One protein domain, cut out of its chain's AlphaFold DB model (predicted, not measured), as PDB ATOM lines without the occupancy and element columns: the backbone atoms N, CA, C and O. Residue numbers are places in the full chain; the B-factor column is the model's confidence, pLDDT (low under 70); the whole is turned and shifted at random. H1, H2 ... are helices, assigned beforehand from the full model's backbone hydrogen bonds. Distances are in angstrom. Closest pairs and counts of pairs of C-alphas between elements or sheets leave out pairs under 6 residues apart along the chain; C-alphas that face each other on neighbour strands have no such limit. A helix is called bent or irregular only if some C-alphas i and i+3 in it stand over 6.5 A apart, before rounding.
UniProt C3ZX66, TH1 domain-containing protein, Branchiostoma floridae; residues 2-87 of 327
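What this domain is: This is residues 2 to 87 of the 327 residues of the protein "TH1 domain-containing protein" of Branchiostoma floridae (UniProt C3ZX66). One long helix, H1, makes the long axis, and its residues 2 to 24 stick out as a free arm; after H1 the long link of residues 41 to 59 folds back, and the shorter H2 runs beside H1's later part, with little H3 next to the last residues of H2. The 86 printed residues hold three named helices, H1, H2, H3, and no named strand: all helix. The whole is extended, radius of gyration of the C-alphas 20.1 A, spanning 70 by 28 by 14 A.

How they stand to each other: Start at H1, residues 2 to 40: H2, residues 60 to 74, is close but not clearly touching, the closest C-alphas being those of Met 29 and Leu 62, 7.2 A apart. They run the same way at a shallow tilt of 28 degrees. H2 touches H3, residues 83 to 87, with residues 72 to 74 alone; the closest C-alphas, His 73 and Trp 83, are 5.8 A apart. H1 and H3 are apart. Every O i to N i+4 pair is within hydrogen-bond range in H1 and H3, and 9 of 11 in H2.

Where its parts are: Find C-alpha 2 at (180.254, 223.249, 212.409); from there H1 runs 57.4 A. H2, 20.6 A, is irregular: C-alphas 61 and 64 are 7.8 A apart. H3, 6.2 A, ends at C-alpha 87, (223.774, 254.686, 171.821).

The domain as a whole: The C-alphas farthest apart, Trp 2 and Ala 47, are 70.1 A apart. The printed part has no cut; H1 to H2 is a long link. Look for pLDDT under 70 at residues 44 to 52 and 71 to 87, among others.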
ATOM      1  N   TRP A   2     180.122 223.495 213.864       66.50
ATOM      2  CA  TRP A   2     180.254 223.249 212.409       66.50
ATOM      3  C   TRP A   2     180.671 224.474 211.560       66.50
ATOM      4  O   TRP A   2     181.462 224.359 210.623       66.50
ATOM      5  N   ARG A   3     180.234 225.685 211.941       68.44
ATOM      6  CA  ARG A   3     180.509 226.934 211.196       68.44
ATOM      7  C   ARG A   3     181.999 227.314 211.150       68.44
ATOM      8  O   ARG A   3     182.498 227.737 210.109       68.44
ATOM      9  N   GLY A   4     182.734 227.098 212.245       83.25
ATOM     10  CA  GLY A   4     184.175 227.382 212.318       83.25
ATOM     11  C   GLY A   4     185.037 226.432 211.475       83.25
ATOM     12  O   GLY A   4     186.046 226.848 210.907       83.25
ATOM     13  N   GLY A   5     184.621 225.166 211.336       85.00
ATOM     14  CA  GLY A   5     185.272 224.202 210.443       85.00
ATOM     15  C   GLY A   5     185.137 224.601 208.972       85.00
ATOM     16  O   GLY A   5     186.133 224.630 208.247       85.00
ATOM     17  N   LEU A   6     183.931 225.010 208.561       84.06
ATOM     18  CA  LEU A   6     183.651 225.482 207.203       84.06
ATOM     19  C   LEU A   6     184.456 226.747 206.853       84.06
ATOM     20  O   LEU A   6     185.031 226.840 205.767       84.06
ATOM     21  N   ALA A   7     184.560 227.693 207.794       84.94
ATOM     22  CA  ALA A   7     185.353 228.912 207.629       84.94
ATOM     23  C   ALA A   7     186.850 228.612 207.433       84.94
ATOM     24  O   ALA A   7     187.471 229.139 206.510       84.94
ATOM     25  N   ARG A   8     187.430 227.704 208.234       89.56
ATOM     26  CA  ARG A   8     188.832 227.272 208.071       89.56
ATOM     27  C   ARG A   8     189.066 226.578 206.733       89.56
ATOM     28  O   ARG A   8     190.096 226.806 206.100       89.56
ATOM     29  N   MET A   9     188.117 225.761 206.283       85.75
ATOM     30  CA  MET A   9     188.206 225.079 204.993       85.75
ATOM     31  C   MET A   9     188.164 226.079 203.826       85.75
ATOM     32  O   MET A   9     189.002 226.000 202.927       85.75
ATOM     33  N   ARG A  10     187.272 227.082 203.881       85.81
ATOM     34  CA  ARG A  10     187.237 228.199 202.918       85.81
ATOM     35  C   ARG A  10     188.541 229.002 202.925       85.81
ATOM     36  O   ARG A  10     189.093 229.253 201.859       85.81
ATOM     37  N   ALA A  11     189.080 229.332 204.100       86.00
ATOM     38  CA  ALA A  11     190.339 230.068 204.217       86.00
ATOM     39  C   ALA A  11     191.537 229.290 203.640       86.00
ATOM     40  O   ALA A  11     192.369 229.872 202.947       86.00
ATOM     41  N   ARG A  12     191.620 227.969 203.867       89.75
ATOM     42  CA  ARG A  12     192.666 227.119 203.264       89.75
ATOM     43  C   ARG A  12     192.552 227.067 201.743       89.75
ATOM     44  O   ARG A  12     193.562 227.248 201.070       89.75
ATOM     45  N   ARG A  13     191.338 226.883 201.205       89.12
ATOM     46  CA  ARG A  13     191.090 226.918 199.750       89.12
ATOM     47  C   ARG A  13     191.501 228.261 199.152       89.12
ATOM     48  O   ARG A  13     192.205 228.293 198.153       89.12
ATOM     49  N   MET A  14     191.146 229.361 199.808       87.00
ATOM     50  CA  MET A  14     191.503 230.707 199.362       87.00
ATOM     51  C   MET A  14     193.020 230.947 199.374       87.00
ATOM     52  O   MET A  14     193.567 231.453 198.398       87.00
ATOM     53  N   ARG A  15     193.730 230.514 200.425       84.94
ATOM     54  CA  ARG A  15     195.204 230.570 200.473       84.94
ATOM     55  C   ARG A  15     195.854 229.729 199.370       84.94
ATOM     56  O   ARG A  15     196.824 230.182 198.773       84.94
ATOM     57  N   ALA A  16     195.314 228.544 199.080       87.38
ATOM     58  CA  ALA A  16     195.798 227.698 197.990       87.38
ATOM     59  C   ALA A  16     195.596 228.363 196.618       87.38
ATOM     60  O   ALA A  16     196.524 228.382 195.814       87.38
ATOM     61  N   ILE A  17     194.436 228.989 196.383       88.44
ATOM     62  CA  ILE A  17     194.166 229.770 195.165       88.44
ATOM     63  C   ILE A  17     195.194 230.898 195.016       88.44
ATOM     64  O   ILE A  17     195.838 230.997 193.975       88.44
ATOM     65  N   TYR A  18     195.429 231.695 196.063       78.06
ATOM     66  CA  TYR A  18     196.427 232.770 196.010       78.06
ATOM     67  C   TYR A  18     197.857 232.255 195.791       78.06
ATOM     68  O   TYR A  18     198.628 232.892 195.071       78.06
ATOM     69  N   ALA A  19     198.213 231.093 196.345       79.50
ATOM     70  CA  ALA A  19     199.510 230.464 196.103       79.50
ATOM     71  C   ALA A  19     199.676 230.035 194.633       79.50
ATOM     72  O   ALA A  19     200.714 230.314 194.027       79.50
ATOM     73  N   ILE A  20     198.645 229.422 194.040       83.19
ATOM     74  CA  ILE A  20     198.626 229.033 192.621       83.19
ATOM     75  C   ILE A  20     198.705 230.275 191.729       83.19
ATOM     76  O   ILE A  20     199.542 230.328 190.828       83.19
ATOM     77  N   MET A  21     197.908 231.309 192.019       73.81
ATOM     78  CA  MET A  21     197.951 232.584 191.297       73.81
ATOM     79  C   MET A  21     199.345 233.217 191.360       73.81
ATOM     80  O   MET A  21     199.861 233.668 190.340       73.81
ATOM     81  N   GLY A  22     199.987 233.217 192.533       68.19
ATOM     82  CA  GLY A  22     201.349 233.725 192.703       68.19
ATOM     83  C   GLY A  22     202.372 232.967 191.854       68.19
ATOM     84  O   GLY A  22     203.163 233.586 191.142       68.19
ATOM     85  N   ARG A  23     202.329 231.628 191.862       78.06
ATOM     86  CA  ARG A  23     203.219 230.791 191.038       78.06
ATOM     87  C   ARG A  23     202.980 230.990 189.542       78.06
ATOM     88  O   ARG A  23     203.944 231.137 188.794       78.06
ATOM     89  N   TYR A  24     201.720 231.071 189.121       77.81
ATOM     90  CA  TYR A  24     201.350 231.317 187.728       77.81
ATOM     91  C   TYR A  24     201.842 232.683 187.227       77.81
ATOM     92  O   TYR A  24     202.383 232.771 186.124       77.81
ATOM     93  N   ARG A  25     201.748 233.736 188.053       69.75
ATOM     94  CA  ARG A  25     202.292 235.067 187.729       69.75
ATOM     95  C   ARG A  25     203.800 235.028 187.480       69.75
ATOM     96  O   ARG A  25     204.264 235.554 186.473       69.75
ATOM     97  N   VAL A  26     204.556 234.368 188.362       69.81
ATOM     98  CA  VAL A  26     206.017 234.236 188.221       69.81
ATOM     99  C   VAL A  26     206.383 233.442 186.966       69.81
ATOM    100  O   VAL A  26     207.300 233.831 186.245       69.81
ATOM    101  N   TYR A  27     205.657 232.360 186.678       81.00
ATOM    102  CA  TYR A  27     205.851 231.575 185.461       81.00
ATOM    103  C   TYR A  27     205.613 232.408 184.194       81.00
ATOM    104  O   TYR A  27     206.484 232.459 183.327       81.00
ATOM    105  N   LYS A  28     204.477 233.118 184.106       76.81
ATOM    106  CA  LYS A  28     204.158 233.962 182.944       76.81
ATOM    107  C   LYS A  28     205.168 235.087 182.740       76.81
ATOM    108  O   LYS A  28     205.541 235.347 181.604       76.81
ATOM    109  N   MET A  29     205.664 235.690 183.820       70.56
ATOM    110  CA  MET A  29     206.733 236.688 183.747       70.56
ATOM    111  C   MET A  29     208.037 236.101 183.209       70.56
ATOM    112  O   MET A  29     208.633 236.681 182.310       70.56
ATOM    113  N   ARG A  30     208.473 234.943 183.719       74.19
ATOM    114  CA  ARG A  30     209.702 234.288 183.244       74.19
ATOM    115  C   ARG A  30     209.606 233.886 181.777       74.19
ATOM    116  O   ARG A  30     210.516 234.187 181.022       74.19
ATOM    117  N   SER A  31     208.503 233.256 181.380       77.62
ATOM    118  CA  SER A  31     208.270 232.860 179.986       77.62
ATOM    119  C   SER A  31     208.267 234.068 179.045       77.62
ATOM    120  O   SER A  31     208.915 234.015 178.006       77.62
ATOM    121  N   PHE A  32     207.619 235.169 179.438       79.38
ATOM    122  CA  PHE A  32     207.631 236.412 178.665       79.38
ATOM    123  C   PHE A  32     209.034 237.029 178.564       79.38
ATOM    124  O   PHE A  32     209.424 237.492 177.500       79.38
ATOM    125  N   LEU A  33     209.808 237.034 179.657       75.00
ATOM    126  CA  LEU A  33     211.170 237.572 179.655       75.00
ATOM    127  C   LEU A  33     212.132 236.748 178.797       75.00
ATOM    128  O   LEU A  33     213.014 237.337 178.188       75.00
ATOM    129  N   VAL A  34     211.976 235.424 178.740       78.50
ATOM    130  CA  VAL A  34     212.793 234.570 177.862       78.50
ATOM    131  C   VAL A  34     212.507 234.884 176.392       78.50
ATOM    132  O   VAL A  34     213.439 235.210 175.671       78.50
ATOM    133  N   ASP A  35     211.234 234.922 175.979       78.75
ATOM    134  CA  ASP A  35     210.844 235.303 174.604       78.75
ATOM    135  C   ASP A  35     211.321 236.727 174.254       78.75
ATOM    136  O   ASP A  35     211.830 236.992 173.166       78.75
ATOM    137  N   LEU A  36     211.240 237.656 175.213       77.56
ATOM    138  CA  LEU A  36     211.777 239.004 175.043       77.56
ATOM    139  C   LEU A  36     213.306 239.002 174.877       77.56
ATOM    140  O   LEU A  36     213.819 239.689 174.003       77.56
ATOM    141  N   LEU A  37     214.048 238.261 175.699       76.31
ATOM    142  CA  LEU A  37     215.510 238.204 175.608       76.31
ATOM    143  C   LEU A  37     215.976 237.549 174.308       76.31
ATOM    144  O   LEU A  37     216.915 238.057 173.702       76.31
ATOM    145  N   ASP A  38     215.297 236.499 173.850       79.19
ATOM    146  CA  ASP A  38     215.618 235.821 172.593       79.19
ATOM    147  C   ASP A  38     215.401 236.753 171.391       79.19
ATOM    148  O   ASP A  38     216.288 236.902 170.548       79.19
ATOM    149  N   ARG A  39     214.273 237.477 171.349       76.69
ATOM    150  CA  ARG A  39     213.997 238.475 170.296       76.69
ATOM    151  C   ARG A  39     214.995 239.630 170.291       76.69
ATOM    152  O   ARG A  39     215.308 240.165 169.230       76.69
ATOM    153  N   PHE A  40     215.495 240.025 171.463       71.50
ATOM    154  CA  PHE A  40     216.423 241.148 171.619       71.50
ATOM    155  C   PHE A  40     217.902 240.729 171.697       71.50
ATOM    156  O   PHE A  40     218.772 241.586 171.864       71.50
ATOM    157  N   TYR A  41     218.213 239.440 171.524       74.44
ATOM    158  CA  TYR A  41     219.551 238.880 171.733       74.44
ATOM    159  C   TYR A  41     220.634 239.553 170.869       74.44
ATOM    160  O   TYR A  41     221.712 239.877 171.365       74.44
ATOM    161  N   ASN A  42     220.337 239.828 169.592       75.06
ATOM    162  CA  ASN A  42     221.301 240.391 168.634       75.06
ATOM    163  C   ASN A  42     221.105 241.892 168.343       75.06
ATOM    164  O   ASN A  42     221.742 242.450 167.451       75.06
ATOM    165  N   VAL A  43     220.242 242.575 169.098       70.44
ATOM    166  CA  VAL A  43     219.833 243.964 168.818       70.44
ATOM    167  C   VAL A  43     221.004 244.943 168.786       70.44
ATOM    168  O   VAL A  43     220.998 245.900 168.016       70.44
ATOM    169  N   ARG A  44     222.056 244.683 169.564       62.19
ATOM    170  CA  ARG A  44     223.257 245.526 169.601       62.19
ATOM    171  C   ARG A  44     224.029 245.556 168.276       62.19
ATOM    172  O   ARG A  44     224.719 246.538 168.021       62.19
ATOM    173  N   ASN A  45     223.917 244.506 167.465       67.44
ATOM    174  CA  ASN A  45     224.642 244.367 166.202       67.44
ATOM    175  C   ASN A  45     223.754 244.650 164.976       67.44
ATOM    176  O   ASN A  45     224.232 244.569 163.847       67.44
ATOM    177  N   MET A  46     222.470 244.961 165.175       68.69
ATOM    178  CA  MET A  46     221.549 245.310 164.090       68.69
ATOM    179  C   MET A  46     221.740 246.770 163.663       68.69
ATOM    180  O   MET A  46     221.944 247.646 164.501       68.69
ATOM    181  N   ALA A  47     221.617 247.049 162.362       60.41
ATOM    182  CA  ALA A  47     221.795 248.394 161.801       60.41
ATOM    183  C   ALA A  47     220.777 249.424 162.332       60.41
ATOM    184  O   ALA A  47     221.070 250.615 162.416       60.41
ATOM    185  N   ASP A  48     219.583 248.973 162.713       61.81
ATOM    186  CA  ASP A  48     218.509 249.792 163.274       61.81
ATOM    187  C   ASP A  48     218.468 249.764 164.815       61.81
ATOM    188  O   ASP A  48     217.587 250.383 165.425       61.81
ATOM    189  N   TYR A  49     219.414 249.055 165.445       62.78
ATOM    190  CA  TYR A  49     219.479 248.796 166.883       62.78
ATOM    191  C   TYR A  49     218.141 248.323 167.468       62.78
ATOM    192  O   TYR A  49     217.734 248.758 168.547       62.78
ATOM    193  N   GLY A  50     217.442 247.437 166.750       61.12
ATOM    194  CA  GLY A  50     216.225 246.790 167.241       61.12
ATOM    195  C   GLY A  50     214.966 247.651 167.168       61.12
ATOM    196  O   GLY A  50     213.956 247.307 167.781       61.12
ATOM    197  N   ARG A  51     214.995 248.763 166.420       62.09
ATOM    198  CA  ARG A  51     213.810 249.596 166.158       62.09
ATOM    199  C   ARG A  51     212.700 248.805 165.449       62.09
ATOM    200  O   ARG A  51     211.531 249.053 165.730       62.09
ATOM    201  N   GLY A  52     213.056 247.879 164.560       64.56
ATOM    202  CA  GLY A  52     212.129 247.015 163.828       64.56
ATOM    203  C   GLY A  52     211.761 245.706 164.533       64.56
ATOM    204  O   GLY A  52     211.022 244.911 163.962       64.56
ATOM    205  N   VAL A  53     212.259 245.448 165.748       71.81
ATOM    206  CA  VAL A  53     211.979 244.189 166.459       71.81
ATOM    207  C   VAL A  53     210.584 244.227 167.080       71.81
ATOM    208  O   VAL A  53     210.268 245.075 167.920       71.81
ATOM    209  N   GLU A  54     209.741 243.275 166.681       75.25
ATOM    210  CA  GLU A  54     208.386 243.144 167.208       75.25
ATOM    211  C   GLU A  54     208.380 242.643 168.655       75.25
ATOM    212  O   GLU A  54     208.872 241.558 168.984       75.25
ATOM    213  N   TRP A  55     207.749 243.430 169.527       77.19
ATOM    214  CA  TRP A  55     207.593 243.084 170.933       77.19
ATOM    215  C   TRP A  55     206.570 241.955 171.104       77.19
ATOM    216  O   TRP A  55     205.470 242.055 170.554       77.19
ATOM    217  N   PRO A  56     206.862 240.937 171.932       80.69
ATOM    218  CA  PRO A  56     205.887 239.907 172.247       80.69
ATOM    219  C   PRO A  56     204.674 240.515 172.965       80.69
ATOM    220  O   PRO A  56     204.780 241.534 173.663       80.69
ATOM    221  N   GLN A  57     203.504 239.901 172.780       78.50
ATOM    222  CA  GLN A  57     202.265 240.377 173.391       78.50
ATOM    223  C   GLN A  57     202.299 240.151 174.912       78.50
ATOM    224  O   GLN A  57     202.523 239.020 175.359       78.50
ATOM    225  N   PRO A  58     202.106 241.201 175.733       80.25
ATOM    226  CA  PRO A  58     202.171 241.070 177.178       80.25
ATOM    227  C   PRO A  58     200.956 240.298 177.719       80.25
ATOM    228  O   PRO A  58     199.823 240.568 177.327       80.25
ATOM    229  N   PRO A  59     201.145 239.379 178.679       79.12
ATOM    230  CA  PRO A  59     200.047 238.911 179.517       79.12
ATOM    231  C   PRO A  59     199.424 240.093 180.275       79.12
ATOM    232  O   PRO A  59     200.169 240.927 180.782       79.12
ATOM    233  N   ALA A  60     198.098 240.110 180.458       78.31
ATOM    234  CA  ALA A  60     197.370 241.205 181.123       78.31
ATOM    235  C   ALA A  60     197.976 241.643 182.475       78.31
ATOM    236  O   ALA A  60     198.021 242.818 182.817       78.31
ATOM    237  N   VAL A  61     198.517 240.693 183.246       72.06
ATOM    238  CA  VAL A  61     199.136 240.964 184.559       72.06
ATOM    239  C   VAL A  61     200.462 241.743 184.454       72.06
ATOM    240  O   VAL A  61     200.952 242.255 185.455       72.06
ATOM    241  N   LEU A  62     201.063 241.820 183.266       73.31
ATOM    242  CA  LEU A  62     202.375 242.422 183.008       73.31
ATOM    243  C   LEU A  62     202.310 243.654 182.095       73.31
ATOM    244  O   LEU A  62     203.358 244.215 181.784       73.31
ATOM    245  N   GLU A  63     201.124 244.100 181.675       76.69
ATOM    246  CA  GLU A  63     200.970 245.232 180.748       76.69
ATOM    247  C   GLU A  63     201.658 246.508 181.240       76.69
ATOM    248  O   GLU A  63     202.364 247.168 180.476       76.69
ATOM    249  N   GLU A  64     201.526 246.833 182.528       72.44
ATOM    250  CA  GLU A  64     202.156 248.017 183.117       72.44
ATOM    251  C   GLU A  64     203.689 247.914 183.103       72.44
ATOM    252  O   GLU A  64     204.384 248.850 182.698       72.44
ATOM    253  N   PHE A  65     204.228 246.743 183.460       70.75
ATOM    254  CA  PHE A  65     205.666 246.469 183.428       70.75
ATOM    255  C   PHE A  65     206.229 246.561 182.003       70.75
ATOM    256  O   PHE A  65     207.245 247.218 181.769       70.75
ATOM    257  N   VAL A  66     205.537 245.969 181.027       75.12
ATOM    258  CA  VAL A  66     205.939 246.003 179.613       75.12
ATOM    259  C   VAL A  66     205.809 247.407 179.031       75.12
ATOM    260  O   VAL A  66     206.656 247.821 178.243       75.12
ATOM    261  N   THR A  67     204.822 248.189 179.467       76.81
ATOM    262  CA  THR A  67     204.699 249.606 179.104       76.81
ATOM    263  C   THR A  67     205.892 250.413 179.610       76.81
ATOM    264  O   THR A  67     206.434 251.233 178.866       76.81
ATOM    265  N   GLN A  68     206.351 250.174 180.842       69.44
ATOM    266  CA  GLN A  68     207.557 250.824 181.365       69.44
ATOM    267  C   GLN A  68     208.824 250.389 180.617       69.44
ATOM    268  O   GLN A  68     209.640 251.242 180.270       69.44
ATOM    269  N   LEU A  69     208.965 249.102 180.285       70.00
ATOM    270  CA  LEU A  69     210.080 248.605 179.470       70.00
ATOM    271  C   LEU A  69     210.091 249.214 178.062       70.00
ATOM    272  O   LEU A  69     211.132 249.680 177.603       70.00
ATOM    273  N   ARG A  70     208.933 249.284 177.395       70.94
ATOM    274  CA  ARG A  70     208.792 249.947 176.089       70.94
ATOM    275  C   ARG A  70     209.125 251.432 176.178       70.94
ATOM    276  O   ARG A  70     209.790 251.950 175.290       70.94
ATOM    277  N   LYS A  71     208.726 252.117 177.255       66.19
ATOM    278  CA  LYS A  71     209.127 253.509 177.510       66.19
ATOM    279  C   LYS A  71     210.636 253.641 177.726       66.19
ATOM    280  O   LYS A  71     211.208 254.586 177.210       66.19
ATOM    281  N   ALA A  72     211.291 252.708 178.411       61.94
ATOM    282  CA  ALA A  72     212.746 252.729 178.579       61.94
ATOM    283  C   ALA A  72     213.511 252.459 177.265       61.94
ATOM    284  O   ALA A  72     214.565 253.056 177.025       61.94
ATOM    285  N   HIS A  73     212.971 251.586 176.408       63.00
ATOM    286  CA  HIS A  73     213.561 251.227 175.117       63.00
ATOM    287  C   HIS A  73     213.300 252.284 174.022       63.00
ATOM    288  O   HIS A  73     214.248 252.786 173.418       63.00
ATOM    289  N   ASN A  74     212.032 252.659 173.805       57.12
ATOM    290  CA  ASN A  74     211.561 253.524 172.707       57.12
ATOM    291  C   ASN A  74     211.248 254.971 173.131       57.12
ATOM    292  O   ASN A  74     211.260 255.871 172.295       57.12
ATOM    293  N   GLY A  75     210.891 255.198 174.397       52.50
ATOM    294  CA  GLY A  75     210.371 256.472 174.900       52.50
ATOM    295  C   GLY A  75     211.419 257.338 175.598       52.50
ATOM    296  O   GLY A  75     212.466 256.872 176.053       52.50
ATOM    297  N   TRP A  76     211.151 258.639 175.676       37.97
ATOM    298  CA  TRP A  76     211.965 259.584 176.435       37.97
ATOM    299  C   TRP A  76     211.729 259.372 177.940       37.97
ATOM    300  O   TRP A  76     210.626 259.600 178.437       37.97
ATOM    301  N   VAL A  77     212.756 258.914 178.664       41.03
ATOM    302  CA  VAL A  77     212.764 258.847 180.136       41.03
ATOM    303  C   VAL A  77     213.490 260.088 180.670       41.03
ATOM    304  O   VAL A  77     214.668 260.269 180.325       41.03
ATOM    305  N   PRO A  78     212.855 260.927 181.512       34.47
ATOM    306  CA  PRO A  78     213.536 262.037 182.175       34.47
ATOM    307  C   PRO A  78     214.766 261.522 182.939       34.47
ATOM    308  O   PRO A  78     214.671 260.544 183.677       34.47
ATOM    309  N   ASN A  79     215.923 262.158 182.740       39.25
ATOM    310  CA  ASN A  79     217.229 261.842 183.350       39.25
ATOM    311  C   ASN A  79     217.946 260.565 182.876       39.25
ATOM    312  O   ASN A  79     219.060 260.304 183.322       39.25
ATOM    313  N   MET A  80     217.378 259.798 181.938       35.84
ATOM    314  CA  MET A  80     218.106 258.700 181.293       35.84
ATOM    315  C   MET A  80     218.201 258.837 179.776       35.84
ATOM    316  O   MET A  80     219.231 258.467 179.243       35.84
ATOM    317  N   GLY A  81     217.223 259.392 179.056       48.22
ATOM    318  CA  GLY A  81     217.214 259.323 177.587       48.22
ATOM    319  C   GLY A  81     217.047 257.880 177.073       48.22
ATOM    320  O   GLY A  81     217.490 256.912 177.702       48.22
ATOM    321  N   SER A  82     216.375 257.704 175.933       58.16
ATOM    322  CA  SER A  82     216.131 256.371 175.359       58.16
ATOM    323  C   SER A  82     217.466 255.655 175.143       58.16
ATOM    324  O   SER A  82     218.401 256.258 174.612       58.16
ATOM    325  N   TRP A  83     217.588 254.397 175.581       63.00
ATOM    326  CA  TRP A  83     218.819 253.605 175.411       63.00
ATOM    327  C   TRP A  83     219.311 253.648 173.953       63.00
ATOM    328  O   TRP A  83     220.478 253.943 173.698       63.00
ATOM    329  N   TRP A  84     218.369 253.514 173.017       59.22
ATOM    330  CA  TRP A  84     218.576 253.638 171.576       59.22
ATOM    331  C   TRP A  84     219.162 255.003 171.163       59.22
ATOM    332  O   TRP A  84     220.202 255.072 170.512       59.22
ATOM    333  N   ALA A  85     218.558 256.109 171.615       58.19
ATOM    334  CA  ALA A  85     219.015 257.460 171.282       58.19
ATOM    335  C   ALA A  85     220.401 257.768 171.869       58.19
ATOM    336  O   ALA A  85     221.233 258.387 171.209       58.19
ATOM    337  N   ARG A  86     220.678 257.308 173.095       65.94
ATOM    338  CA  ARG A  86     221.994 257.468 173.725       65.94
ATOM    339  C   ARG A  86     223.078 256.702 172.992       65.94
ATOM    340  O   ARG A  86     224.157 257.249 172.806       65.94
ATOM    341  N   HIS A  87     222.809 255.462 172.591       66.00
ATOM    342  CA  HIS A  87     223.774 254.686 171.821       66.00
ATOM    343  C   HIS A  87     224.080 255.353 170.480       66.00
ATOM    344  O   HIS A  87     225.253 255.518 170.168       66.00
TER     345      HIS A  87